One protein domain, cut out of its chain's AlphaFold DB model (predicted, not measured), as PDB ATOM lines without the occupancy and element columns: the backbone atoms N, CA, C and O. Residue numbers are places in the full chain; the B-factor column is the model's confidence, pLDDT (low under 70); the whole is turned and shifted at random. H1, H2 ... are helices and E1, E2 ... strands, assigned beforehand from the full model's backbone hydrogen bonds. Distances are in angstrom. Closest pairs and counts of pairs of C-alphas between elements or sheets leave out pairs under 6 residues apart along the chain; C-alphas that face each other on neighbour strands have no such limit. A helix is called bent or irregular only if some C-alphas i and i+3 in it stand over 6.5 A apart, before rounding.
ATOM      1  N   ALA A  29     160.106 159.794 182.123       87.25
ATOM      2  CA  ALA A  29     159.787 158.424 182.506       87.25
ATOM      3  C   ALA A  29     159.747 157.499 181.282       87.25
ATOM      4  O   ALA A  29     160.390 156.443 181.285       87.25
ATOM      5  N   ALA A  30     159.057 157.900 180.207       87.69
ATOM      6  CA  ALA A  30     159.074 157.140 178.959       87.69
ATOM      7  C   ALA A  30     160.472 157.129 178.325       87.69
ATOM      8  O   ALA A  30     160.881 156.109 177.771       87.69
ATOM      9  N   TYR A  31     161.230 158.224 178.454       84.56
ATOM     10  CA  TYR A  31     162.603 158.305 177.965       84.56
ATOM     11  C   TYR A  31     163.529 157.301 178.664       84.56
ATOM     12  O   TYR A  31     164.242 156.560 177.989       84.56
ATOM     13  N   LEU A  32     163.487 157.221 179.997       85.25
ATOM     14  CA  LEU A  32     164.258 156.241 180.773       85.25
ATOM     15  C   LEU A  32     163.761 154.803 180.565       85.25
ATOM     16  O   LEU A  32     164.535 153.859 180.690       85.25
ATOM     17  N   SER A  33     162.500 154.625 180.168       87.25
ATOM     18  CA  SER A  33     161.939 153.316 179.804       87.25
ATOM     19  C   SER A  33     162.380 152.826 178.420       87.25
ATOM     20  O   SER A  33     162.089 151.688 178.043       87.25
ATOM     21  N   LEU A  34     163.082 153.652 177.632       86.75
ATOM     22  CA  LEU A  34     163.592 153.233 176.330       86.75
ATOM     23  C   LEU A  34     164.564 152.056 176.482       86.75
ATOM     24  O   LEU A  34     165.379 151.992 177.405       86.75
ATOM     25  N   PHE A  35     164.544 151.153 175.497       89.38
ATOM     26  CA  PHE A  35     165.391 149.954 175.477       89.38
ATOM     27  C   PHE A  35     166.886 150.263 175.656       89.38
ATOM     28  O   PHE A  35     167.621 149.466 176.228       89.38
ATOM     29  N   LYS A  36     167.332 151.441 175.204       87.94
ATOM     30  CA  LYS A  36     168.725 151.887 175.302       87.94
ATOM     31  C   LYS A  36     169.236 152.069 176.739       87.94
ATOM     32  O   LYS A  36     170.445 152.031 176.923       87.94
ATOM     33  N   PHE A  37     168.354 152.222 177.729       87.88
ATOM     34  CA  PHE A  37     168.720 152.341 179.149       87.88
ATOM     35  C   PHE A  37     168.649 151.016 179.917       87.88
ATOM     36  O   PHE A  37     169.235 150.882 180.980       87.88
ATOM     37  N   ASN A  38     167.943 150.021 179.376       86.50
ATOM     38  CA  ASN A  38     167.576 148.801 180.099       86.50
ATOM     39  C   ASN A  38     168.064 147.543 179.368       86.50
ATOM     40  O   ASN A  38     167.364 146.527 179.303       86.50
ATOM     41  N   ARG A  39     169.252 147.605 178.752       92.06
ATOM     42  CA  ARG A  39     169.805 146.455 178.029       92.06
ATOM     43  C   ARG A  39     170.354 145.449 179.027       92.06
ATOM     44  O   ARG A  39     170.839 145.810 180.093       92.06
ATOM     45  N   LYS A  40     170.296 144.171 178.659       91.19
ATOM     46  CA  LYS A  40     170.877 143.073 179.430       91.19
ATOM     47  C   LYS A  40     171.772 142.233 178.545       91.19
ATOM     48  O   LYS A  40     171.441 141.970 177.388       91.19
ATOM     49  N   LEU A  41     172.887 141.805 179.110       89.06
ATOM     50  CA  LEU A  41     173.802 140.860 178.507       89.06
ATOM     51  C   LEU A  41     173.967 139.667 179.446       89.06
ATOM     52  O   LEU A  41     174.385 139.829 180.590       89.06
ATOM     53  N   HIS A  42     173.683 138.471 178.937       88.88
ATOM     54  CA  HIS A  42     173.967 137.234 179.648       88.88
ATOM     55  C   HIS A  42     175.413 136.801 179.393       88.88
ATOM     56  O   HIS A  42     175.809 136.594 178.243       88.88
ATOM     57  N   CYS A  43     176.212 136.626 180.445       80.44
ATOM     58  CA  CYS A  43     177.550 136.061 180.309       80.44
ATOM     59  C   CYS A  43     177.524 134.559 180.530       80.44
ATOM     60  O   CYS A  43     177.471 134.072 181.658       80.44
ATOM     61  N   SER A  44     177.681 133.815 179.439       79.81
ATOM     62  CA  SER A  44     177.730 132.351 179.457       79.81
ATOM     63  C   SER A  44     178.839 131.778 180.349       79.81
ATOM     64  O   SER A  44     178.725 130.651 180.821       79.81
ATOM     65  N   ARG A  45     179.914 132.537 180.609       73.50
ATOM     66  CA  ARG A  45     181.044 132.081 181.435       73.50
ATOM     67  C   ARG A  45     180.789 132.211 182.937       73.50
ATOM     68  O   ARG A  45     181.329 131.417 183.699       73.50
ATOM     69  N   THR A  46     180.035 133.221 183.364       79.25
ATOM     70  CA  THR A  46     179.705 133.456 184.783       79.25
ATOM     71  C   THR A  46     178.286 133.011 185.128       79.25
ATOM     72  O   THR A  46     177.944 132.940 186.304       79.25
ATOM     73  N   GLY A  47     177.452 132.743 184.119       85.62
ATOM     74  CA  GLY A  47     176.020 132.494 184.273       85.62
ATOM     75  C   GLY A  47     175.245 133.710 184.786       85.62
ATOM     76  O   GLY A  47     174.101 133.563 185.199       85.62
ATOM     77  N   SER A  48     175.871 134.890 184.813       85.75
ATOM     78  CA  SER A  48     175.291 136.107 185.377       85.75
ATOM     79  C   SER A  48     174.805 137.041 184.276       85.75
ATOM     80  O   SER A  48     175.444 137.167 183.227       85.75
ATOM     81  N   ASP A  49     173.700 137.723 184.552       90.44
ATOM     82  CA  ASP A  49     173.207 138.817 183.726       90.44
ATOM     83  C   ASP A  49     173.846 140.127 184.177       90.44
ATOM     84  O   ASP A  49     173.992 140.373 185.371       90.44
ATOM     85  N   VAL A  50     174.212 140.975 183.225       90.50
ATOM     86  CA  VAL A  50     174.675 142.337 183.487       90.50
ATOM     87  C   VAL A  50     173.786 143.291 182.714       90.50
ATOM     88  O   VAL A  50     173.615 143.136 181.500       90.50
ATOM     89  N   SER A  51     173.196 144.254 183.412       91.56
ATOM     90  CA  SER A  51     172.502 145.355 182.768       91.56
ATOM     91  C   SER A  51     173.463 146.469 182.392       91.56
ATOM     92  O   SER A  51     174.515 146.671 183.001       91.56
ATOM     93  N   PHE A  52     173.121 147.148 181.308       92.56
ATOM     94  CA  PHE A  52     173.880 148.277 180.815       92.56
ATOM     95  C   PHE A  52     172.979 149.223 180.023       92.56
ATOM     96  O   PHE A  52     171.980 148.819 179.420       92.56
ATOM     97  N   SER A  53     173.386 150.483 179.978       91.31
ATOM     98  CA  SER A  53     172.856 151.483 179.060       91.31
ATOM     99  C   SER A  53     173.799 151.649 177.867       91.31
ATOM    100  O   SER A  53     175.015 151.598 178.013       91.31
ATOM    101  N   ASP A  54     173.246 151.855 176.677       91.94
ATOM    102  CA  ASP A  54     173.970 152.167 175.440       91.94
ATOM    103  C   ASP A  54     173.360 153.435 174.842       91.94
ATOM    104  O   ASP A  54     172.342 153.387 174.148       91.94
ATOM    105  N   ILE A  55     173.921 154.578 175.221       90.50
ATOM    106  CA  ILE A  55     173.328 155.906 175.033       90.50
ATOM    107  C   ILE A  55     174.290 156.844 174.296       90.50
ATOM    108  O   ILE A  55     175.437 156.501 174.030       90.50
ATOM    109  N   GLY A  56     173.823 158.049 173.968       89.62
ATOM    110  CA  GLY A  56     174.586 159.004 173.161       89.62
ATOM    111  C   GLY A  56     174.416 158.760 171.662       89.62
ATOM    112  O   GLY A  56     173.358 158.301 171.225       89.62
ATOM    113  N   ASP A  57     175.436 159.110 170.884       89.19
ATOM    114  CA  ASP A  57     175.459 158.944 169.431       89.19
ATOM    115  C   ASP A  57     175.848 157.497 169.070       89.19
ATOM    116  O   ASP A  57     176.966 157.091 169.370       89.19
ATOM    117  N   PRO A  58     174.991 156.697 168.404       89.62
ATOM    118  CA  PRO A  58     175.333 155.327 168.009       89.62
ATOM    119  C   PRO A  58     176.546 155.208 167.070       89.62
ATOM    120  O   PRO A  58     177.153 154.136 167.008       89.62
ATOM    121  N   SER A  59     176.865 156.274 166.329       89.69
ATOM    122  CA  SER A  59     178.051 156.401 165.472       89.69
ATOM    123  C   SER A  59     179.235 157.097 166.143       89.69
ATOM    124  O   SER A  59     180.326 157.089 165.577       89.69
ATOM    125  N   GLY A  60     179.033 157.637 167.344       90.50
ATOM    126  CA  GLY A  60     180.064 158.334 168.093       90.50
ATOM    127  C   GLY A  60     181.147 157.416 168.646       90.50
ATOM    128  O   GLY A  60     181.058 156.183 168.623       90.50
ATOM    129  N   THR A  61     182.184 158.037 169.204       89.19
ATOM    130  CA  THR A  61     183.309 157.320 169.806       89.19
ATOM    131  C   THR A  61     182.821 156.479 170.992       89.19
ATOM    132  O   THR A  61     182.279 157.041 171.948       89.19
ATOM    133  N   PRO A  62     183.024 155.151 170.979       90.69
ATOM    134  CA  PRO A  62     182.595 154.274 172.059       90.69
ATOM    135  C   PRO A  62     183.437 154.485 173.319       90.69
ATOM    136  O   PRO A  62     184.650 154.247 173.335       90.69
ATOM    137  N   VAL A  63     182.760 154.901 174.385       89.81
ATOM    138  CA  VAL A  63     183.293 155.078 175.735       89.81
ATOM    139  C   VAL A  63     182.603 154.068 176.640       89.81
ATOM    140  O   VAL A  63     181.383 154.096 176.795       89.81
ATOM    141  N   LEU A  64     183.378 153.175 177.248       90.19
ATOM    142  CA  LEU A  64     182.879 152.343 178.335       90.19
ATOM    143  C   LEU A  64     182.984 153.120 179.638       90.19
ATOM    144  O   LEU A  64     184.057 153.610 179.979       90.19
ATOM    145  N   MET A  65     181.885 153.185 180.371       89.56
ATOM    146  CA  MET A  65     181.798 153.854 181.652       89.56
ATOM    147  C   MET A  65     181.368 152.880 182.742       89.56
ATOM    148  O   MET A  65     180.401 152.132 182.577       89.56
ATOM    149  N   ILE A  66     182.071 152.932 183.873       86.25
ATOM    150  CA  ILE A  66     181.637 152.310 185.126       86.25
ATOM    151  C   ILE A  66     181.190 153.446 186.054       86.25
ATOM    152  O   ILE A  66     182.049 154.191 186.536       86.25
ATOM    153  N   PRO A  67     179.873 153.650 186.233       79.00
ATOM    154  CA  PRO A  67     179.361 154.796 186.965       79.00
ATOM    155  C   PRO A  67     179.412 154.556 188.485       79.00
ATOM    156  O   PRO A  67     178.862 153.554 188.962       79.00
ATOM    157  N   PRO A  68     179.943 155.506 189.273       66.06
ATOM    158  CA  PRO A  68     179.745 155.493 190.722       66.06
ATOM    159  C   PRO A  68     178.290 155.790 191.133       66.06
ATOM    160  O   PRO A  68     177.780 155.120 192.036       66.06
ATOM    161  N   SER A  69     177.591 156.692 190.430       58.88
ATOM    162  CA  SER A  69     176.149 157.013 190.545       58.88
ATOM    163  C   SER A  69     175.709 157.886 189.355       58.88
ATOM    164  O   SER A  69     176.574 158.391 188.667       58.88
ATOM    165  N   GLY A  70     174.410 158.011 189.040       56.50
ATOM    166  CA  GLY A  70     173.894 158.550 187.760       56.50
ATOM    167  C   GLY A  70     174.560 159.827 187.209       56.50
ATOM    168  O   GLY A  70     174.870 160.741 187.963       56.50
ATOM    169  N   TYR A  71     174.731 159.897 185.880       61.59
ATOM    170  CA  TYR A  71     175.404 161.007 185.191       61.59
ATOM    171  C   TYR A  71     174.569 161.612 184.053       61.59
ATOM    172  O   TYR A  71     173.855 160.877 183.356       61.59
ATOM    173  N   PRO A  72     174.685 162.935 183.823       55.06
ATOM    174  CA  PRO A  72     174.048 163.605 182.701       55.06
ATOM    175  C   PRO A  72     174.628 163.196 181.338       55.06
ATOM    176  O   PRO A  72     175.747 162.712 181.200       55.06
ATOM    177  N   LEU A  73     173.772 163.351 180.328       60.19
ATOM    178  CA  LEU A  73     173.796 162.684 179.029       60.19
ATOM    179  C   LEU A  73     175.035 162.970 178.162       60.19
ATOM    180  O   LEU A  73     175.339 164.116 177.861       60.19
ATOM    181  N   ALA A  74     175.598 161.917 177.558       68.88
ATOM    182  CA  ALA A  74     176.554 161.989 176.437       68.88
ATOM    183  C   ALA A  74     175.959 162.536 175.113       68.88
ATOM    184  O   ALA A  74     176.583 162.456 174.054       68.88
ATOM    185  N   ALA A  75     174.720 163.035 175.136       69.56
ATOM    186  CA  ALA A  75     174.022 163.485 173.941       69.56
ATOM    187  C   ALA A  75     174.657 164.775 173.399       69.56
ATOM    188  O   ALA A  75     174.858 165.726 174.143       69.56
ATOM    189  N   GLY A  76     174.950 164.808 172.096       78.38
ATOM    190  CA  GLY A  76     175.516 165.986 171.425       78.38
ATOM    191  C   GLY A  76     177.047 166.070 171.410       78.38
ATOM    192  O   GLY A  76     177.582 167.018 170.845       78.38
ATOM    193  N   HIS A  77     177.755 165.081 171.967       85.25
ATOM    194  CA  HIS A  77     179.221 165.093 172.073       85.25
ATOM    195  C   HIS A  77     179.946 164.101 171.149       85.25
ATOM    196  O   HIS A  77     181.122 163.834 171.374       85.25
ATOM    197  N   ASP A  78     179.273 163.540 170.134       90.50
ATOM    198  CA  ASP A  78     179.842 162.504 169.245       90.50
ATOM    199  C   ASP A  78     180.446 161.318 170.034       90.50
ATOM    200  O   ASP A  78     181.482 160.735 169.703       90.50
ATOM    201  N   ILE A  79     179.798 160.978 171.152       89.62
ATOM    202  CA  ILE A  79     180.189 159.897 172.056       89.62
ATOM    203  C   ILE A  79     179.054 158.886 172.123       89.62
ATOM    204  O   ILE A  79     177.898 159.240 172.367       89.62
ATOM    205  N   ARG A  80     179.422 157.615 171.985       91.69
ATOM    206  CA  ARG A  80     178.579 156.477 172.329       91.69
ATOM    207  C   ARG A  80     178.969 155.989 173.715       91.69
ATOM    208  O   ARG A  80     180.035 155.405 173.888       91.69
ATOM    209  N   LEU A  81     178.122 156.216 174.704       90.88
ATOM    210  CA  LEU A  81     178.401 155.841 176.080       90.88
ATOM    211  C   LEU A  81     177.764 154.488 176.400       90.88
ATOM    212  O   LEU A  81     176.543 154.340 176.381       90.88
ATOM    213  N   ILE A  82     178.605 153.509 176.720       91.69
ATOM    214  CA  ILE A  82     178.195 152.201 177.228       91.69
ATOM    215  C   ILE A  82     178.394 152.239 178.739       91.69
ATOM    216  O   ILE A  82     179.525 152.204 179.210       91.69
ATOM    217  N   VAL A  83     177.308 152.340 179.496       91.06
ATOM    218  CA  VAL A  83     177.334 152.439 180.959       91.06
ATOM    219  C   VAL A  83     176.963 151.085 181.530       91.06
ATOM    220  O   VAL A  83     175.846 150.631 181.303       91.06
ATOM    221  N   VAL A  84     177.876 150.428 182.239       90.19
ATOM    222  CA  VAL A  84     177.603 149.090 182.777       90.19
ATOM    223  C   VAL A  84     177.268 149.153 184.255       90.19
ATOM    224  O   VAL A  84     178.033 149.702 185.047       90.19
ATOM    225  N   ASP A  85     176.149 148.541 184.628       89.38
ATOM    226  CA  ASP A  85     175.718 148.503 186.015       89.38
ATOM    227  C   ASP A  85     176.562 147.519 186.823       89.38
ATOM    228  O   ASP A  85     176.796 146.369 186.433       89.38
ATOM    229  N   ARG A  86     176.976 147.967 188.006       88.75
ATOM    230  CA  ARG A  86     177.719 147.156 188.973       88.75
ATOM    231  C   ARG A  86     176.809 146.095 189.605       88.75
ATOM    232  O   ARG A  86     175.595 146.276 189.654       88.75
ATOM    233  N   PRO A  87     177.359 145.012 190.178       89.06
ATOM    234  CA  PRO A  87     176.583 144.054 190.944       89.06
ATOM    235  C   PRO A  87     175.738 144.707 192.042       89.06
ATOM    236  O   PRO A  87     176.272 145.299 192.984       89.06
ATOM    237  N   GLY A  88     174.417 144.543 191.938       87.94
ATOM    238  CA  GLY A  88     173.435 145.140 192.844       87.94
ATOM    239  C   GLY A  88     173.038 146.580 192.510       87.94
ATOM    240  O   GLY A  88     172.419 147.218 193.355       87.94
ATOM    241  N   VAL A  89     173.406 147.087 191.332       87.12
ATOM    242  CA  VAL A  89     172.974 148.381 190.782       87.12
ATOM    243  C   VAL A  89     172.115 148.128 189.542       87.12
ATOM    244  O   VAL A  89     172.373 147.177 188.797       87.12
ATOM    245  N   GLY A  90     171.096 148.966 189.335       87.25
ATOM    246  CA  GLY A  90     170.151 148.837 188.227       87.25
ATOM    247  C   GLY A  90     169.536 147.440 188.180       87.25
ATOM    248  O   GLY A  90     169.096 146.893 189.192       87.25
ATOM    249  N   ALA A  91     169.582 146.811 187.007       89.12
ATOM    250  CA  ALA A  91     169.066 145.459 186.813       89.12
ATOM    251  C   ALA A  91     170.136 144.345 186.893       89.12
ATOM    252  O   ALA A  91     169.813 143.186 186.595       89.12
ATOM    253  N   THR A  92     171.373 144.657 187.304       90.44
ATOM    254  CA  THR A  92     172.442 143.670 187.515       90.44
ATOM    255  C   THR A  92     172.248 142.990 188.877       90.44
ATOM    256  O   THR A  92     172.178 143.674 189.903       90.44
ATOM    257  N   PRO A  93     172.213 141.643 188.946       90.75
ATOM    258  CA  PRO A  93     172.010 140.919 190.193       90.75
ATOM    259  C   PRO A  93     173.012 141.295 191.285       90.75
ATOM    260  O   PRO A  93     174.202 141.523 191.047       90.75
ATOM    261  N   MET A  94     172.521 141.314 192.521       91.31
ATOM    262  CA  MET A  94     173.350 141.561 193.690       91.31
ATOM    263  C   MET A  94     174.266 140.370 193.974       91.31
ATOM    264  O   MET A  94     173.836 139.218 193.948       91.31
ATOM    265  N   VAL A  95     175.519 140.662 194.318       88.06
ATOM    266  CA  VAL A  95     176.483 139.677 194.831       88.06
ATOM    267  C   VAL A  95     176.989 140.109 196.214       88.06
ATOM    268  O   VAL A  95     176.907 141.304 196.549       88.06
ATOM    269  N   PRO A  96     177.521 139.175 197.029       90.44
ATOM    270  CA  PRO A  96     178.144 139.502 198.308       90.44
ATOM    271  C   PRO A  96     179.183 140.619 198.174       90.44
ATOM    272  O   PRO A  96     179.934 140.656 197.201       90.44
ATOM    273  N   LEU A  97     179.259 141.514 199.167       77.94
ATOM    274  CA  LEU A  97     180.142 142.689 199.126       77.94
ATOM    275  C   LEU A  97     181.605 142.322 198.823       77.94
ATOM    276  O   LEU A  97     182.236 142.963 197.988       77.94
ATOM    277  N   SER A  98     182.106 141.244 199.431       82.31
ATOM    278  CA  SER A  98     183.467 140.732 199.222       82.31
ATOM    279  C   SER A  98     183.758 140.298 197.782       82.31
ATOM    280  O   SER A  98     184.918 140.260 197.385       82.31
ATOM    281  N   GLN A  99     182.724 139.997 196.995       86.62
ATOM    282  CA  GLN A  99     182.839 139.550 195.608       86.62
ATOM    283  C   GLN A  99     182.615 140.682 194.601       86.62
ATOM    284  O   GLN A  99     182.942 140.516 193.433       86.62
ATOM    285  N   ARG A 100     182.086 141.848 195.008       85.12
ATOM    286  CA  ARG A 100     181.665 142.905 194.065       85.12
ATOM    287  C   ARG A 100     182.796 143.413 193.177       85.12
ATOM    288  O   ARG A 100     182.588 143.549 191.978       85.12
ATOM    289  N   VAL A 101     183.987 143.649 193.734       82.00
ATOM    290  CA  VAL A 101     185.151 144.116 192.954       82.00
ATOM    291  C   VAL A 101     185.597 143.053 191.955       82.00
ATOM    292  O   VAL A 101     185.840 143.366 190.794       82.00
ATOM    293  N   GLU A 102     185.678 141.791 192.382       83.56
ATOM    294  CA  GLU A 102     186.075 140.691 191.503       83.56
ATOM    295  C   GLU A 102     185.050 140.479 190.387       83.56
ATOM    296  O   GLU A 102     185.428 140.462 189.217       83.56
ATOM    297  N   THR A 103     183.761 140.426 190.725       84.94
ATOM    298  CA  THR A 103     182.662 140.303 189.760       84.94
ATOM    299  C   THR A 103     182.619 141.488 188.794       84.94
ATOM    300  O   THR A 103     182.443 141.270 187.598       84.94
ATOM    301  N   ASN A 104     182.864 142.717 189.260       83.12
ATOM    302  CA  ASN A 104     183.033 143.886 188.389       83.12
ATOM    303  C   ASN A 104     184.221 143.727 187.437       83.12
ATOM    304  O   ASN A 104     184.150 144.117 186.283       83.12
ATOM    305  N   CYS A 105     185.322 143.117 187.858       79.38
ATOM    306  CA  CYS A 105     186.456 142.907 186.953       79.38
ATOM    307  C   CYS A 105     186.193 141.815 185.914       79.38
ATOM    308  O   CYS A 105     186.857 141.772 184.879       79.38
ATOM    309  N   LEU A 106     185.185 140.966 186.138       79.00
ATOM    310  CA  LEU A 106     184.729 140.029 185.120       79.00
ATOM    311  C   LEU A 106     184.089 140.741 183.928       79.00
ATOM    312  O   LEU A 106     183.868 140.039 182.945       79.00
ATOM    313  N   LEU A 107     183.876 142.074 183.962       70.38
ATOM    314  CA  LEU A 107     183.531 142.926 182.809       70.38
ATOM    315  C   LEU A 107     184.342 142.578 181.557       70.38
ATOM    316  O   LEU A 107     183.777 142.606 180.463       70.38
ATOM    317  N   ASP A 108     185.601 142.133 181.723       67.69
ATOM    318  CA  ASP A 108     186.438 141.622 180.626       67.69
ATOM    319  C   ASP A 108     185.692 140.614 179.729       67.69
ATOM    320  O   ASP A 108     185.802 140.587 178.511       67.69
ATOM    321  N   ARG A 109     184.885 139.772 180.368       70.31
ATOM    322  CA  ARG A 109     184.195 138.633 179.765       70.31
ATOM    323  C   ARG A 109     182.836 139.001 179.183       70.31
ATOM    324  O   ARG A 109     182.293 138.203 178.424       70.31
ATOM    325  N   TYR A 110     182.283 140.148 179.569       67.69
ATOM    326  CA  TYR A 110     180.976 140.619 179.114       67.69
ATOM    327  C   TYR A 110     181.125 141.412 177.816       67.69
ATOM    328  O   TYR A 110     180.375 141.216 176.866       67.69
ATOM    329  N   LEU A 111     182.126 142.283 177.733       68.06
ATOM    330  CA  LEU A 111     182.272 143.170 176.588       68.06
ATOM    331  C   LEU A 111     183.342 142.656 175.632       68.06
ATOM    332  O   LEU A 111     184.450 142.313 176.024       68.06
ATOM    333  N   SER A 112     183.024 142.642 174.340       67.88
ATOM    334  CA  SER A 112     184.062 142.531 173.320       67.88
ATOM    335  C   SER A 112     184.823 143.856 173.282       67.88
ATOM    336  O   SER A 112     184.420 144.783 172.590       67.88
ATOM    337  N   TRP A 113     185.923 143.969 174.030       65.50
ATOM    338  CA  TRP A 113     186.747 145.191 174.126       65.50
ATOM    339  C   TRP A 113     187.279 145.709 172.798       65.50
ATOM    340  O   TRP A 113     187.709 146.854 172.714       65.50
ATOM    341  N   SER A 114     187.203 144.892 171.747       59.62
ATOM    342  CA  SER A 114     187.521 145.286 170.375       59.62
ATOM    343  C   SER A 114     186.734 146.499 169.870       59.62
ATOM    344  O   SER A 114     187.140 147.084 168.876       59.62
ATOM    345  N   ILE A 115     185.645 146.901 170.535       65.12
ATOM    346  CA  ILE A 115     184.897 148.111 170.175       65.12
ATOM    347  C   ILE A 115     185.118 149.287 171.127       65.12
ATOM    348  O   ILE A 115     184.582 150.346 170.858       65.12
ATOM    349  N   VAL A 116     185.850 149.149 172.235       74.12
ATOM    350  CA  VAL A 116     185.948 150.209 173.252       74.12
ATOM    351  C   VAL A 116     187.275 150.949 173.106       74.12
ATOM    352  O   VAL A 116     188.323 150.453 173.513       74.12
ATOM    353  N   GLY A 117     187.227 152.154 172.533       76.31
ATOM    354  CA  GLY A 117     188.408 153.009 172.357       76.31
ATOM    355  C   GLY A 117     188.730 153.884 173.572       76.31
ATOM    356  O   GLY A 117     189.809 154.466 173.643       76.31
ATOM    357  N   ARG A 118     187.805 154.023 174.528       83.88
ATOM    358  CA  ARG A 118     187.981 154.866 175.718       83.88
ATOM    359  C   ARG A 118     187.302 154.247 176.929       83.88
ATOM    360  O   ARG A 118     186.229 153.661 176.805       83.88
ATOM    361  N   PHE A 119     187.912 154.409 178.095       84.31
ATOM    362  CA  PHE A 119     187.383 153.925 179.364       84.31
ATOM    363  C   PHE A 119     187.254 155.080 180.345       84.31
ATOM    364  O   PHE A 119     188.207 155.830 180.516       84.31
ATOM    365  N   LEU A 120     186.107 155.207 180.998       83.44
ATOM    366  CA  LEU A 120     185.824 156.228 181.994       83.44
ATOM    367  C   LEU A 120     185.445 155.558 183.317       83.44
ATOM    368  O   LEU A 120     184.546 154.719 183.364       83.44
ATOM    369  N   SER A 121     186.129 155.935 184.392       83.06
ATOM    370  CA  SER A 121     185.863 155.435 185.739       83.06
ATOM    371  C   SER A 121     185.819 156.586 186.727       83.06
ATOM    372  O   SER A 121     186.774 157.357 186.785       83.06
ATOM    373  N   GLY A 122     184.743 156.664 187.509       80.25
ATOM    374  CA  GLY A 122     184.564 157.656 188.573       80.25
ATOM    375  C   GLY A 122     184.742 157.073 189.981       80.25
ATOM    376  O   GLY A 122     184.530 155.875 190.182       80.25
ATOM    377  N   ASP A 123     185.108 157.914 190.946       79.69
ATOM    378  CA  ASP A 123     185.045 157.691 192.398       79.69
ATOM    379  C   ASP A 123     185.515 156.297 192.867       79.69
ATOM    380  O   ASP A 123     186.632 155.848 192.580       79.69
ATOM    381  N   ALA A 124     184.658 155.575 193.597       69.88
ATOM    382  CA  ALA A 124     184.932 154.253 194.161       69.88
ATOM    383  C   ALA A 124     185.279 153.190 193.099       69.88
ATOM    384  O   ALA A 124     185.956 152.195 193.399       69.88
ATOM    385  N   ASP A 125     184.865 153.400 191.849       73.19
ATOM    386  CA  ASP A 125     185.101 152.458 190.756       73.19
ATOM    387  C   ASP A 125     186.490 152.595 190.141       73.19
ATOM    388  O   ASP A 125     186.923 151.698 189.415       73.19
ATOM    389  N   GLY A 126     187.261 153.623 190.525       75.31
ATOM    390  CA  GLY A 126     188.693 153.687 190.224       75.31
ATOM    391  C   GLY A 126     189.423 152.394 190.613       75.31
ATOM    392  O   GLY A 126     190.312 151.934 189.897       75.31
ATOM    393  N   SER A 127     188.977 151.721 191.678       78.38
ATOM    394  CA  SER A 127     189.487 150.404 192.073       78.38
ATOM    395  C   SER A 127     189.283 149.321 191.003       78.38
ATOM    396  O   SER A 127     190.185 148.511 190.783       78.38
ATOM    397  N   VAL A 128     188.150 149.324 190.292       81.00
ATOM    398  CA  VAL A 128     187.859 148.399 189.187       81.00
ATOM    399  C   VAL A 128     188.763 148.706 188.001       81.00
ATOM    400  O   VAL A 128     189.399 147.793 187.481       81.00
ATOM    401  N   ALA A 129     188.902 149.978 187.618       82.31
ATOM    402  CA  ALA A 129     189.800 150.380 186.536       82.31
ATOM    403  C   ALA A 129     191.256 149.965 186.813       82.31
ATOM    404  O   ALA A 129     191.915 149.357 185.969       82.31
ATOM    405  N   LEU A 130     191.750 150.210 188.031       81.94
ATOM    406  CA  LEU A 130     193.096 149.809 188.452       81.94
ATOM    407  C   LEU A 130     193.260 148.284 188.505       81.94
ATOM    408  O   LEU A 130     194.312 147.741 188.154       81.94
ATOM    409  N   ARG A 131     192.218 147.557 188.914       82.50
ATOM    410  CA  ARG A 131     192.217 146.092 188.912       82.50
ATOM    411  C   ARG A 131     192.227 145.538 187.484       82.50
ATOM    412  O   ARG A 131     192.981 144.604 187.218       82.50
ATOM    413  N   LEU A 132     191.487 146.143 186.554       81.56
ATOM    414  CA  LEU A 132     191.548 145.820 185.125       81.56
ATOM    415  C   LEU A 132     192.951 146.072 184.566       81.56
ATOM    416  O   LEU A 132     193.504 145.200 183.903       81.56
ATOM    417  N   LEU A 133     193.581 147.201 184.899       81.38
ATOM    418  CA  LEU A 133     194.952 147.494 184.470       81.38
ATOM    419  C   LEU A 133     195.967 146.461 184.967       81.38
ATOM    420  O   LEU A 133     196.866 146.069 184.228       81.38
ATOM    421  N   THR A 134     195.840 146.024 186.219       80.81
ATOM    422  CA  THR A 134     196.822 145.130 186.851       80.81
ATOM    423  C   THR A 134     196.609 143.661 186.499       80.81
ATOM    424  O   THR A 134     197.582 142.945 186.270       80.81
ATOM    425  N   GLN A 135     195.359 143.199 186.439       78.38
ATOM    426  CA  GLN A 135     195.029 141.782 186.234       78.38
ATOM    427  C   GLN A 135     194.641 141.451 184.796       78.38
ATOM    428  O   GLN A 135     194.871 140.332 184.344       78.38
ATOM    429  N   TYR A 136     194.096 142.424 184.071       78.75
ATOM    430  CA  TYR A 136     193.557 142.257 182.726       78.75
ATOM    431  C   TYR A 136     194.209 143.247 181.751       78.75
ATOM    432  O   TYR A 136     193.569 143.782 180.850       78.75
ATOM    433  N   SER A 137     195.517 143.494 181.916       78.69
ATOM    434  CA  SER A 137     196.271 144.461 181.097       78.69
ATOM    435  C   SER A 137     196.180 144.206 179.586       78.69
ATOM    436  O   SER A 137     196.412 145.121 178.800       78.69
ATOM    437  N   HIS A 138     195.836 142.981 179.159       77.56
ATOM    438  CA  HIS A 138     195.609 142.644 177.750       77.56
ATOM    439  C   HIS A 138     194.449 143.426 177.127       77.56
ATOM    440  O   HIS A 138     194.500 143.687 175.931       77.56
ATOM    441  N   ILE A 139     193.463 143.861 177.921       75.19
ATOM    442  CA  ILE A 139     192.357 144.727 177.477       75.19
ATOM    443  C   ILE A 139     192.877 146.069 176.956       75.19
ATOM    444  O   ILE A 139     192.330 146.639 176.020       75.19
ATOM    445  N   PHE A 140     193.956 146.576 177.547       75.44
ATOM    446  CA  PHE A 140     194.569 147.846 177.155       75.44
ATOM    447  C   PHE A 140     195.665 147.663 176.100       75.44
ATOM    448  O   PHE A 140     196.132 148.632 175.510       75.44
ATOM    449  N   LYS A 141     196.054 146.413 175.835       70.06
ATOM    450  CA  LYS A 141     196.958 146.006 174.752       70.06
ATOM    451  C   LYS A 141     196.154 145.485 173.558       70.06
ATOM    452  O   LYS A 141     196.506 144.468 172.963       70.06
ATOM    453  N   THR A 142     195.032 146.131 173.252       67.50
ATOM    454  CA  THR A 142     194.231 145.785 172.079       67.50
ATOM    455  C   THR A 142     194.973 146.162 170.800       67.50
ATOM    456  O   THR A 142     195.845 147.027 170.793       67.50
ATOM    457  N   ALA A 143     194.590 145.538 169.685       57.94
ATOM    458  CA  ALA A 143     195.019 145.955 168.349       57.94
ATOM    459  C   ALA A 143     194.389 147.296 167.910       57.94
ATOM    460  O   ALA A 143     194.499 147.670 166.743       57.94
ATOM    461  N   LEU A 144     193.693 147.996 168.819       66.56
ATOM    462  CA  LEU A 144     193.101 149.290 168.532       66.56
ATOM    463  C   LEU A 144     194.205 150.313 168.281       66.56
ATOM    464  O   LEU A 144     195.211 150.379 168.989       66.56
ATOM    465  N   ALA A 145     193.992 151.098 167.236       67.38
ATOM    466  CA  ALA A 145     194.869 152.166 166.815       67.38
ATOM    467  C   ALA A 145     194.051 153.460 166.765       67.38
ATOM    468  O   ALA A 145     193.259 153.628 165.833       67.38
ATOM    469  N   PRO A 146     194.217 154.372 167.741       72.88
ATOM    470  CA  PRO A 146     195.157 154.333 168.874       72.88
ATOM    471  C   PRO A 146     194.745 153.355 170.000       72.88
ATOM    472  O   PRO A 146     193.593 152.912 170.022       72.88
ATOM    473  N   PRO A 147     195.654 153.034 170.948       79.94
ATOM    474  CA  PRO A 147     195.297 152.300 172.159       79.94
ATOM    475  C   PRO A 147     194.167 152.978 172.938       79.94
ATOM    476  O   PRO A 147     193.985 154.195 172.813       79.94
ATOM    477  N   PRO A 148     193.450 152.229 173.795       85.25
ATOM    478  CA  PRO A 148     192.392 152.804 174.603       85.25
ATOM    479  C   PRO A 148     192.903 153.930 175.505       85.25
ATOM    480  O   PRO A 148     193.929 153.769 176.160       85.25
ATOM    481  N   HIS A 149     192.176 155.043 175.597       90.56
ATOM    482  CA  HIS A 149     192.473 156.107 176.568       90.56
ATOM    483  C   HIS A 149     191.677 155.861 177.850       90.56
ATOM    484  O   HIS A 149     190.451 155.737 177.804       90.56
ATOM    485  N   LEU A 150     192.364 155.779 178.989       91.50
ATOM    486  CA  LEU A 150     191.740 155.647 180.302       91.50
ATOM    487  C   LEU A 150     191.570 157.013 180.979       91.50
ATOM    488  O   LEU A 150     192.544 157.719 181.218       91.50
ATOM    489  N   PHE A 151     190.339 157.342 181.345       91.62
ATOM    490  CA  PHE A 151     189.958 158.502 182.137       91.62
ATOM    491  C   PHE A 151     189.571 158.034 183.541       91.62
ATOM    492  O   PHE A 151     188.640 157.244 183.710       91.62
ATOM    493  N   LEU A 152     190.297 158.514 184.544       90.50
ATOM    494  CA  LEU A 152     189.982 158.320 185.953       90.50
ATOM    495  C   LEU A 152     189.519 159.660 186.517       90.50
ATOM    496  O   LEU A 152     190.298 160.607 186.534       90.50
ATOM    497  N   VAL A 153     188.271 159.742 186.956       88.75
ATOM    498  CA  VAL A 153     187.689 160.944 187.560       88.75
ATOM    499  C   VAL A 153     187.541 160.691 189.050       88.75
ATOM    500  O   VAL A 153     186.898 159.725 189.446       88.75
ATOM    501  N   SER A 154     188.215 161.498 189.863       86.06
ATOM    502  CA  SER A 154     188.243 161.397 191.323       86.06
ATOM    503  C   SER A 154     188.449 159.965 191.853       86.06
ATOM    504  O   SER A 154     187.766 159.550 192.789       86.06
ATOM    505  N   PRO A 155     189.368 159.153 191.282       85.56
ATOM    506  CA  PRO A 155     189.444 157.739 191.621       85.56
ATOM    507  C   PRO A 155     189.818 157.535 193.090       85.56
ATOM    508  O   PRO A 155     190.801 158.082 193.594       85.56
ATOM    509  N   TRP A 156     189.092 156.650 193.764       79.81
ATOM    510  CA  TRP A 156     189.421 156.270 195.128       79.81
ATOM    511  C   TRP A 156     190.747 155.496 195.181       79.81
ATOM    512  O   TRP A 156     190.961 154.530 194.440       79.81
ATOM    513  N   SER A 157     191.636 155.897 196.092       72.50
ATOM    514  CA  SER A 157     192.892 155.191 196.353       72.50
ATOM    515  C   SER A 157     192.703 154.154 197.461       72.50
ATOM    516  O   SER A 157     192.201 154.508 198.529       72.50
ATOM    517  N   PRO A 158     193.184 152.908 197.281       70.19
ATOM    518  CA  PRO A 158     193.154 151.909 198.337       70.19
ATOM    519  C   PRO A 158     193.961 152.333 199.570       70.19
ATOM    520  O   PRO A 158     194.819 153.222 199.480       70.19
ATOM    521  N   PRO A 159     193.743 151.661 200.718       69.06
ATOM    522  CA  PRO A 159     194.575 151.839 201.891       69.06
ATOM    523  C   PRO A 159     195.997 151.446 201.519       69.06
ATOM    524  O   PRO A 159     196.238 150.373 200.953       69.06
ATOM    525  N   LEU A 160     196.940 152.331 201.809       73.88
ATOM    526  CA  LEU A 160     198.334 152.065 201.501       73.88
ATOM    527  C   LEU A 160     198.893 151.030 202.491       73.88
ATOM    528  O   LEU A 160     198.346 150.853 203.581       73.88
ATOM    529  N   PRO A 161     199.974 150.314 202.151       76.75
ATOM    530  CA  PRO A 161     200.699 149.521 203.134       76.75
ATOM    531  C   PRO A 161     201.236 150.418 204.255       76.75
ATOM    532  O   PRO A 161     201.679 151.531 203.983       76.75
ATOM    533  N   THR A 162     201.301 149.915 205.490       80.50
ATOM    534  CA  THR A 162     201.866 150.644 206.648       80.50
ATOM    535  C   THR A 162     203.323 151.077 206.460       80.50
ATOM    536  O   THR A 162     203.811 151.948 207.175       80.50
ATOM    537  N   SER A 163     204.031 150.467 205.507       84.62
ATOM    538  CA  SER A 163     205.397 150.817 205.120       84.62
ATOM    539  C   SER A 163     205.491 151.980 204.127       84.62
ATOM    540  O   SER A 163     206.592 152.494 203.919       84.62
ATOM    541  N   ASP A 164     204.388 152.395 203.494       81.69
ATOM    542  CA  ASP A 164     204.391 153.519 202.556       81.69
ATOM    543  C   ASP A 164     204.443 154.852 203.328       81.69
ATOM    544  O   ASP A 164     203.696 155.034 204.291       81.69
ATOM    545  N   PRO A 165     205.302 155.815 202.947       84.38
ATOM    546  CA  PRO A 165     205.366 157.114 203.618       84.38
ATOM    547  C   PRO A 165     204.054 157.912 203.561       84.38
ATOM    548  O   PRO A 165     203.863 158.773 204.417       84.38
ATOM    549  N   LEU A 166     203.174 157.631 202.593       79.19
ATOM    550  CA  LEU A 166     201.853 158.256 202.457       79.19
ATOM    551  C   LEU A 166     200.748 157.479 203.192       79.19
ATOM    552  O   LEU A 166     199.573 157.813 203.055       79.19
ATOM    553  N   ALA A 344     202.437 151.389 171.297       79.56
ATOM    554  CA  ALA A 344     201.898 152.671 171.709       79.56
ATOM    555  C   ALA A 344     201.650 152.663 173.231       79.56
ATOM    556  O   ALA A 344     201.241 151.650 173.803       79.56
ATOM    557  N   ARG A 345     201.979 153.781 173.890       88.44
ATOM    558  CA  ARG A 345     201.814 153.954 175.340       88.44
ATOM    559  C   ARG A 345     200.328 154.009 175.678       88.44
ATOM    560  O   ARG A 345     199.540 154.542 174.902       88.44
ATOM    561  N   LEU A 346     199.964 153.492 176.846       89.31
ATOM    562  CA  LEU A 346     198.628 153.676 177.393       89.31
ATOM    563  C   LEU A 346     198.523 155.090 177.970       89.31
ATOM    564  O   LEU A 346     199.197 155.401 178.953       89.31
ATOM    565  N   THR A 347     197.671 155.927 177.392       93.12
ATOM    566  CA  THR A 347     197.385 157.249 177.955       93.12
ATOM    567  C   THR A 347     196.364 157.113 179.084       93.12
ATOM    568  O   THR A 347     195.281 156.550 178.900       93.12
ATOM    569  N   ILE A 348     196.722 157.619 180.264       93.69
ATOM    570  CA  ILE A 348     195.861 157.678 181.447       93.69
ATOM    571  C   ILE A 348     195.714 159.143 181.846       93.69
ATOM    572  O   ILE A 348     196.687 159.772 182.258       93.69
ATOM    573  N   SER A 349     194.498 159.672 181.749       94.88
ATOM    574  CA  SER A 349     194.138 160.989 182.270       94.88
ATOM    575  C   SER A 349     193.472 160.835 183.629       94.88
ATOM    576  O   SER A 349     192.431 160.190 183.732       94.88
ATOM    577  N   VAL A 350     194.058 161.431 184.660       92.94
ATOM    578  CA  VAL A 350     193.493 161.459 186.011       92.94
ATOM    579  C   VAL A 350     193.007 162.866 186.306       92.94
ATOM    580  O   VAL A 350     193.784 163.810 186.196       92.94
ATOM    581  N   TRP A 351     191.737 162.993 186.660       91.50
ATOM    582  CA  TRP A 351     191.080 164.243 187.007       91.50
ATOM    583  C   TRP A 351     190.792 164.233 188.499       91.50
ATOM    584  O   TRP A 351     190.072 163.361 188.976       91.50
ATOM    585  N   TRP A 352     191.379 165.173 189.226       89.44
ATOM    586  CA  TRP A 352     191.149 165.376 190.650       89.44
ATOM    587  C   TRP A 352     190.302 166.629 190.842       89.44
ATOM    588  O   TRP A 352     190.641 167.670 190.278       89.44
ATOM    589  N   GLY A 353     189.244 166.538 191.648       83.50
ATOM    590  CA  GLY A 353     188.651 167.716 192.274       83.50
ATOM    591  C   GLY A 353     189.592 168.190 193.377       83.50
ATOM    592  O   GLY A 353     189.751 167.538 194.404       83.50
ATOM    593  N   GLY A 354     190.357 169.237 193.088       70.06
ATOM    594  CA  GLY A 354     191.455 169.690 193.933       70.06
ATOM    595  C   GLY A 354     190.976 170.412 195.187       70.06
ATOM    596  O   GLY A 354     191.584 170.236 196.243       70.06
ATOM    597  N   GLU A 355     189.897 171.193 195.079       70.50
ATOM    598  CA  GLU A 355     189.409 172.043 196.173       70.50
ATOM    599  C   GLU A 355     188.098 171.561 196.798       70.50
ATOM    600  O   GLU A 355     187.733 172.039 197.869       70.50
ATOM    601  N   ASP A 356     187.432 170.554 196.220       71.50
ATOM    602  CA  ASP A 356     186.239 169.959 196.844       71.50
ATOM    603  C   ASP A 356     186.556 169.220 198.159       71.50
ATOM    604  O   ASP A 356     185.672 168.926 198.964       71.50
ATOM    605  N   GLY A 357     187.838 168.908 198.377       69.88
ATOM    606  CA  GLY A 357     188.351 168.186 199.529       69.88
ATOM    607  C   GLY A 357     187.929 166.721 199.601       69.88
ATOM    608  O   GLY A 357     188.425 166.030 200.483       69.88
ATOM    609  N   MET A 358     187.082 166.217 198.697       71.38
ATOM    610  CA  MET A 358     186.408 164.913 198.751       71.38
ATOM    611  C   MET A 358     187.326 163.720 198.470       71.38
ATOM    612  O   MET A 358     186.987 162.579 198.797       71.38
ATOM    613  N   VAL A 359     188.516 163.962 197.921       73.19
ATOM    614  CA  VAL A 359     189.526 162.924 197.699       73.19
ATOM    615  C   VAL A 359     190.758 163.174 198.575       73.19
ATOM    616  O   VAL A 359     191.466 164.157 198.350       73.19
ATOM    617  N   PRO A 360     191.113 162.262 199.505       78.75
ATOM    618  CA  PRO A 360     192.281 162.435 200.368       78.75
ATOM    619  C   PRO A 360     193.587 162.659 199.585       78.75
ATOM    620  O   PRO A 360     193.976 161.829 198.756       78.75
ATOM    621  N   SER A 361     194.314 163.741 199.896       82.62
ATOM    622  CA  SER A 361     195.546 164.150 199.190       82.62
ATOM    623  C   SER A 361     196.607 163.041 199.127       82.62
ATOM    624  O   SER A 361     197.255 162.840 198.095       82.62
ATOM    625  N   ASN A 362     196.748 162.251 200.198       83.25
ATOM    626  CA  ASN A 362     197.687 161.124 200.243       83.25
ATOM    627  C   ASN A 362     197.383 160.068 199.171       83.25
ATOM    628  O   ASN A 362     198.303 159.554 198.530       83.25
ATOM    629  N   GLY A 363     196.100 159.775 198.942       82.38
ATOM    630  CA  GLY A 363     195.655 158.846 197.910       82.38
ATOM    631  C   GLY A 363     195.974 159.352 196.506       82.38
ATOM    632  O   GLY A 363     196.517 158.604 195.688       82.38
ATOM    633  N   GLN A 364     195.730 160.641 196.258       87.69
ATOM    634  CA  GLN A 364     196.049 161.281 194.978       87.69
ATOM    635  C   GLN A 364     197.552 161.212 194.678       87.69
ATOM    636  O   GLN A 364     197.980 160.737 193.621       87.69
ATOM    637  N   GLN A 365     198.375 161.635 195.644       88.62
ATOM    638  CA  GLN A 365     199.832 161.632 195.524       88.62
ATOM    639  C   GLN A 365     200.376 160.221 195.303       88.62
ATOM    640  O   GLN A 365     201.251 160.017 194.454       88.62
ATOM    641  N   TRP A 366     199.853 159.236 196.035       87.56
ATOM    642  CA  TRP A 366     200.262 157.848 195.874       87.56
ATOM    643  C   TRP A 366     199.924 157.310 194.484       87.56
ATOM    644  O   TRP A 366     200.792 156.696 193.850       87.56
ATOM    645  N   LEU A 367     198.708 157.554 193.984       88.19
ATOM    646  CA  LEU A 367     198.287 157.062 192.674       88.19
ATOM    647  C   LEU A 367     199.130 157.692 191.560       88.19
ATOM    648  O   LEU A 367     199.721 156.970 190.752       88.19
ATOM    649  N   ASN A 368     199.278 159.021 191.580       92.12
ATOM    650  CA  ASN A 368     200.085 159.763 190.611       92.12
ATOM    651  C   ASN A 368     201.538 159.264 190.604       92.12
ATOM    652  O   ASN A 368     202.104 158.967 189.548       92.12
ATOM    653  N   LYS A 369     202.139 159.091 191.791       90.12
ATOM    654  CA  LYS A 369     203.497 158.552 191.948       90.12
ATOM    655  C   LYS A 369     203.606 157.119 191.435       90.12
ATOM    656  O   LYS A 369     204.621 156.764 190.842       90.12
ATOM    657  N   THR A 370     202.600 156.284 191.680       87.94
ATOM    658  CA  THR A 370     202.605 154.872 191.282       87.94
ATOM    659  C   THR A 370     202.528 154.717 189.770       87.94
ATOM    660  O   THR A 370     203.339 153.984 189.208       87.94
ATOM    661  N   LEU A 371     201.634 155.449 189.104       89.88
ATOM    662  CA  LEU A 371     201.516 155.431 187.643       89.88
ATOM    663  C   LEU A 371     202.759 156.036 186.965       89.88
ATOM    664  O   LEU A 371     203.264 155.483 185.990       89.88
ATOM    665  N   SER A 372     203.335 157.096 187.543       92.56
ATOM    666  CA  SER A 372     204.545 157.757 187.016       92.56
ATOM    667  C   SER A 372     205.809 156.886 187.034       92.56
ATOM    668  O   SER A 372     206.782 157.213 186.358       92.56
ATOM    669  N   LYS A 373     205.828 155.771 187.782       91.12
ATOM    670  CA  LYS A 373     206.965 154.825 187.799       91.12
ATOM    671  C   LYS A 373     207.140 154.063 186.481       91.12
ATOM    672  O   LYS A 373     208.209 153.491 186.273       91.12
ATOM    673  N   TYR A 374     206.134 154.069 185.608       90.75
ATOM    674  CA  TYR A 374     206.113 153.300 184.361       90.75
ATOM    675  C   TYR A 374     206.015 154.209 183.123       90.75
ATOM    676  O   TYR A 374     205.085 154.081 182.329       90.75
ATOM    677  N   PRO A 375     206.950 155.160 182.916       93.12
ATOM    678  CA  PRO A 375     206.833 156.151 181.845       93.12
ATOM    679  C   PRO A 375     207.030 155.557 180.444       93.12
ATOM    680  O   PRO A 375     206.728 156.218 179.456       93.12
ATOM    681  N   LYS A 376     207.560 154.331 180.322       88.31
ATOM    682  CA  LYS A 376     207.709 153.662 179.020       88.31
ATOM    683  C   LYS A 376     206.397 153.036 178.556       88.31
ATOM    684  O   LYS A 376     206.188 152.899 177.359       88.31
ATOM    685  N   GLU A 377     205.542 152.667 179.500       87.88
ATOM    686  CA  GLU A 377     204.291 151.952 179.282       87.88
ATOM    687  C   GLU A 377     203.082 152.887 179.375       87.88
ATOM    688  O   GLU A 377     202.121 152.720 178.627       87.88
ATOM    689  N   ILE A 378     203.143 153.880 180.267       91.06
ATOM    690  CA  ILE A 378     202.041 154.776 180.610       91.06
ATOM    691  C   ILE A 378     202.423 156.217 180.282       91.06
ATOM    692  O   ILE A 378     203.495 156.704 180.652       91.06
ATOM    693  N   GLU A 379     201.532 156.914 179.591       94.19
ATOM    694  CA  GLU A 379     201.509 158.369 179.501       94.19
ATOM    695  C   GLU A 379     200.484 158.898 180.501       94.19
ATOM    696  O   GLU A 379     199.281 158.839 180.266       94.19
ATOM    697  N   LEU A 380     200.969 159.363 181.652       95.56
ATOM    698  CA  LEU A 380     200.121 159.919 182.697       95.56
ATOM    699  C   LEU A 380     199.907 161.415 182.459       95.56
ATOM    700  O   LEU A 380     200.876 162.173 182.392       95.56
ATOM    701  N   ILE A 381     198.645 161.830 182.406       96.56
ATOM    702  CA  ILE A 381     198.218 163.226 182.351       96.56
ATOM    703  C   ILE A 381     197.387 163.491 183.606       96.56
ATOM    704  O   ILE A 381     196.398 162.804 183.848       96.56
ATOM    705  N   VAL A 382     197.802 164.456 184.423       94.75
ATOM    706  CA  VAL A 382     197.097 164.812 185.661       94.75
ATOM    707  C   VAL A 382     196.420 166.160 185.469       94.75
ATOM    708  O   VAL A 382     197.068 167.132 185.084       94.75
ATOM    709  N   HIS A 383     195.125 166.199 185.749       92.94
ATOM    710  CA  HIS A 383     194.285 167.384 185.728       92.94
ATOM    711  C   HIS A 383     193.832 167.668 187.157       92.94
ATOM    712  O   HIS A 383     193.234 166.803 187.793       92.94
ATOM    713  N   ASN A 384     194.115 168.870 187.648       89.69
ATOM    714  CA  ASN A 384     193.545 169.371 188.893       89.69
ATOM    715  C   ASN A 384     192.462 170.369 188.500       89.69
ATOM    716  O   ASN A 384     192.769 171.391 187.884       89.69
ATOM    717  N   VAL A 385     191.214 170.022 188.780       86.94
ATOM    718  CA  VAL A 385     190.062 170.900 188.586       86.94
ATOM    719  C   VAL A 385     189.829 171.617 189.908       86.94
ATOM    720  O   VAL A 385     189.924 170.983 190.954       86.94
ATOM    721  N   GLU A 386     189.601 172.927 189.861       81.25
ATOM    722  CA  GLU A 386     189.376 173.755 191.052       81.25
ATOM    723  C   GLU A 386     188.167 173.215 191.830       81.25
ATOM    724  O   GLU A 386     188.326 172.675 192.922       81.25
TER     725      GLU A 386
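AT A GLANCE: This is residues 29 to 166 and 344 to 386 of the 393 residues of an uncharacterized protein of Trichosporon asahii var. asahii (strain ATCC 90039 / CBS 2479 / JCM 2466 / KCTC 7840 / NBRC 103889/ NCYC 2677 / UAMH 7654) (UniProt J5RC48). One long, twisted sheet of eight strands runs through the domain like a wall, with H2, H3 and H4 over one face of it in two layers, helices on one side and sheet on the other. Short H1 lies beyond the E1 and E2 end of the sheet, away from the other helices. The 181 printed residues hold four named helices and eight named strands, in the order H1 E1 E2 E3 E4 H2 E5 H3 E6 E7 H4 E8. The mixed sheet runs E1 E2 E4 E3 E5 E6 E7 E8, and the class is mixed, helices and strands. The whole is compact, with a radius of gyration of the C-alphas of 16.6 A and spans of 50 by 36 by 34 A.

IN THESE COORDINATES: H1, residues 29 to 32, begins at C-alpha 29 (159.787, 158.424, 182.506). E1 is residues 39 to 43, E2 48 to 56 with 26.0 A from first to last C-alpha, E3 61 to 66 and E4 79 to 84. H2, residues 97 to 109, 20.2 A, is irregular: C-alphas 98 and 101 are 7.3 A apart. E5, residues 118 to 122, is joined by a tight link, with 0 residues between them, to H3, residues 123 to 135, 19.8 A from first to last C-alpha. E6 is residues 149 to 153, E7 346 to 353, 22.8 A, and H4 361 to 372, 16.4 A. E8, residues 378 to 385, 21.6 A, ends at C-alpha 385 (190.062, 170.900, 188.586).

HOW THE PARTS SIT: E1 and E2 form an antiparallel hairpin, with N 41 and O 50 2.8 A apart. E2 and E4 are antiparallel, N 53 to O 83 2.8 A. From E4 to E8 the neighbours are parallel: N 63 and O 80 of E3 and E4, 2.8 A; N 120 and O 64 of E5 and E3, 2.8 A; N 151 and O 119 of E6 and E5, 2.7 A; N 349 and O 150 of E7 and E6, 2.8 A; N 381 and O 348 of E8 and E7, 2.8 A. E5, H3, E6 and E7, H4, E8 are strand-helix-strand units, two parallel neighbour strands with a helix between, and E4, H2, E5 is a split one with E3 between its strands; the three crossovers are right-handed. H2 touches H3, the same way at a steep tilt of 57 degrees, closest at the C-alphas of Cys 105 and Val 128, 6.1 A. H4 is over E7 and E8, along the strands, at a height over the sheet of 10.1 A. Every O i to N i+4 pair is within hydrogen-bond range in H4, against 7 of 9 in H3 and 4 of 9 in H2, which has 8 of 10 O i to N i+3 pairs within range; H1 is too short for such a pair.

THE WHOLE: The C-alphas of Ala 30 and Ser 163, the two farthest apart, are 53.6 A apart. Residues 167 to 343 are not printed, and C-alphas 166 and 344 are 31.3 A apart across the cut. Long links join E3 to E4, E4 to H2 and H3 to E6. The mean pLDDT of the printed part is 82.7, with residues 68 to 75, 110 to 115 and 142 to 145 among those under 70.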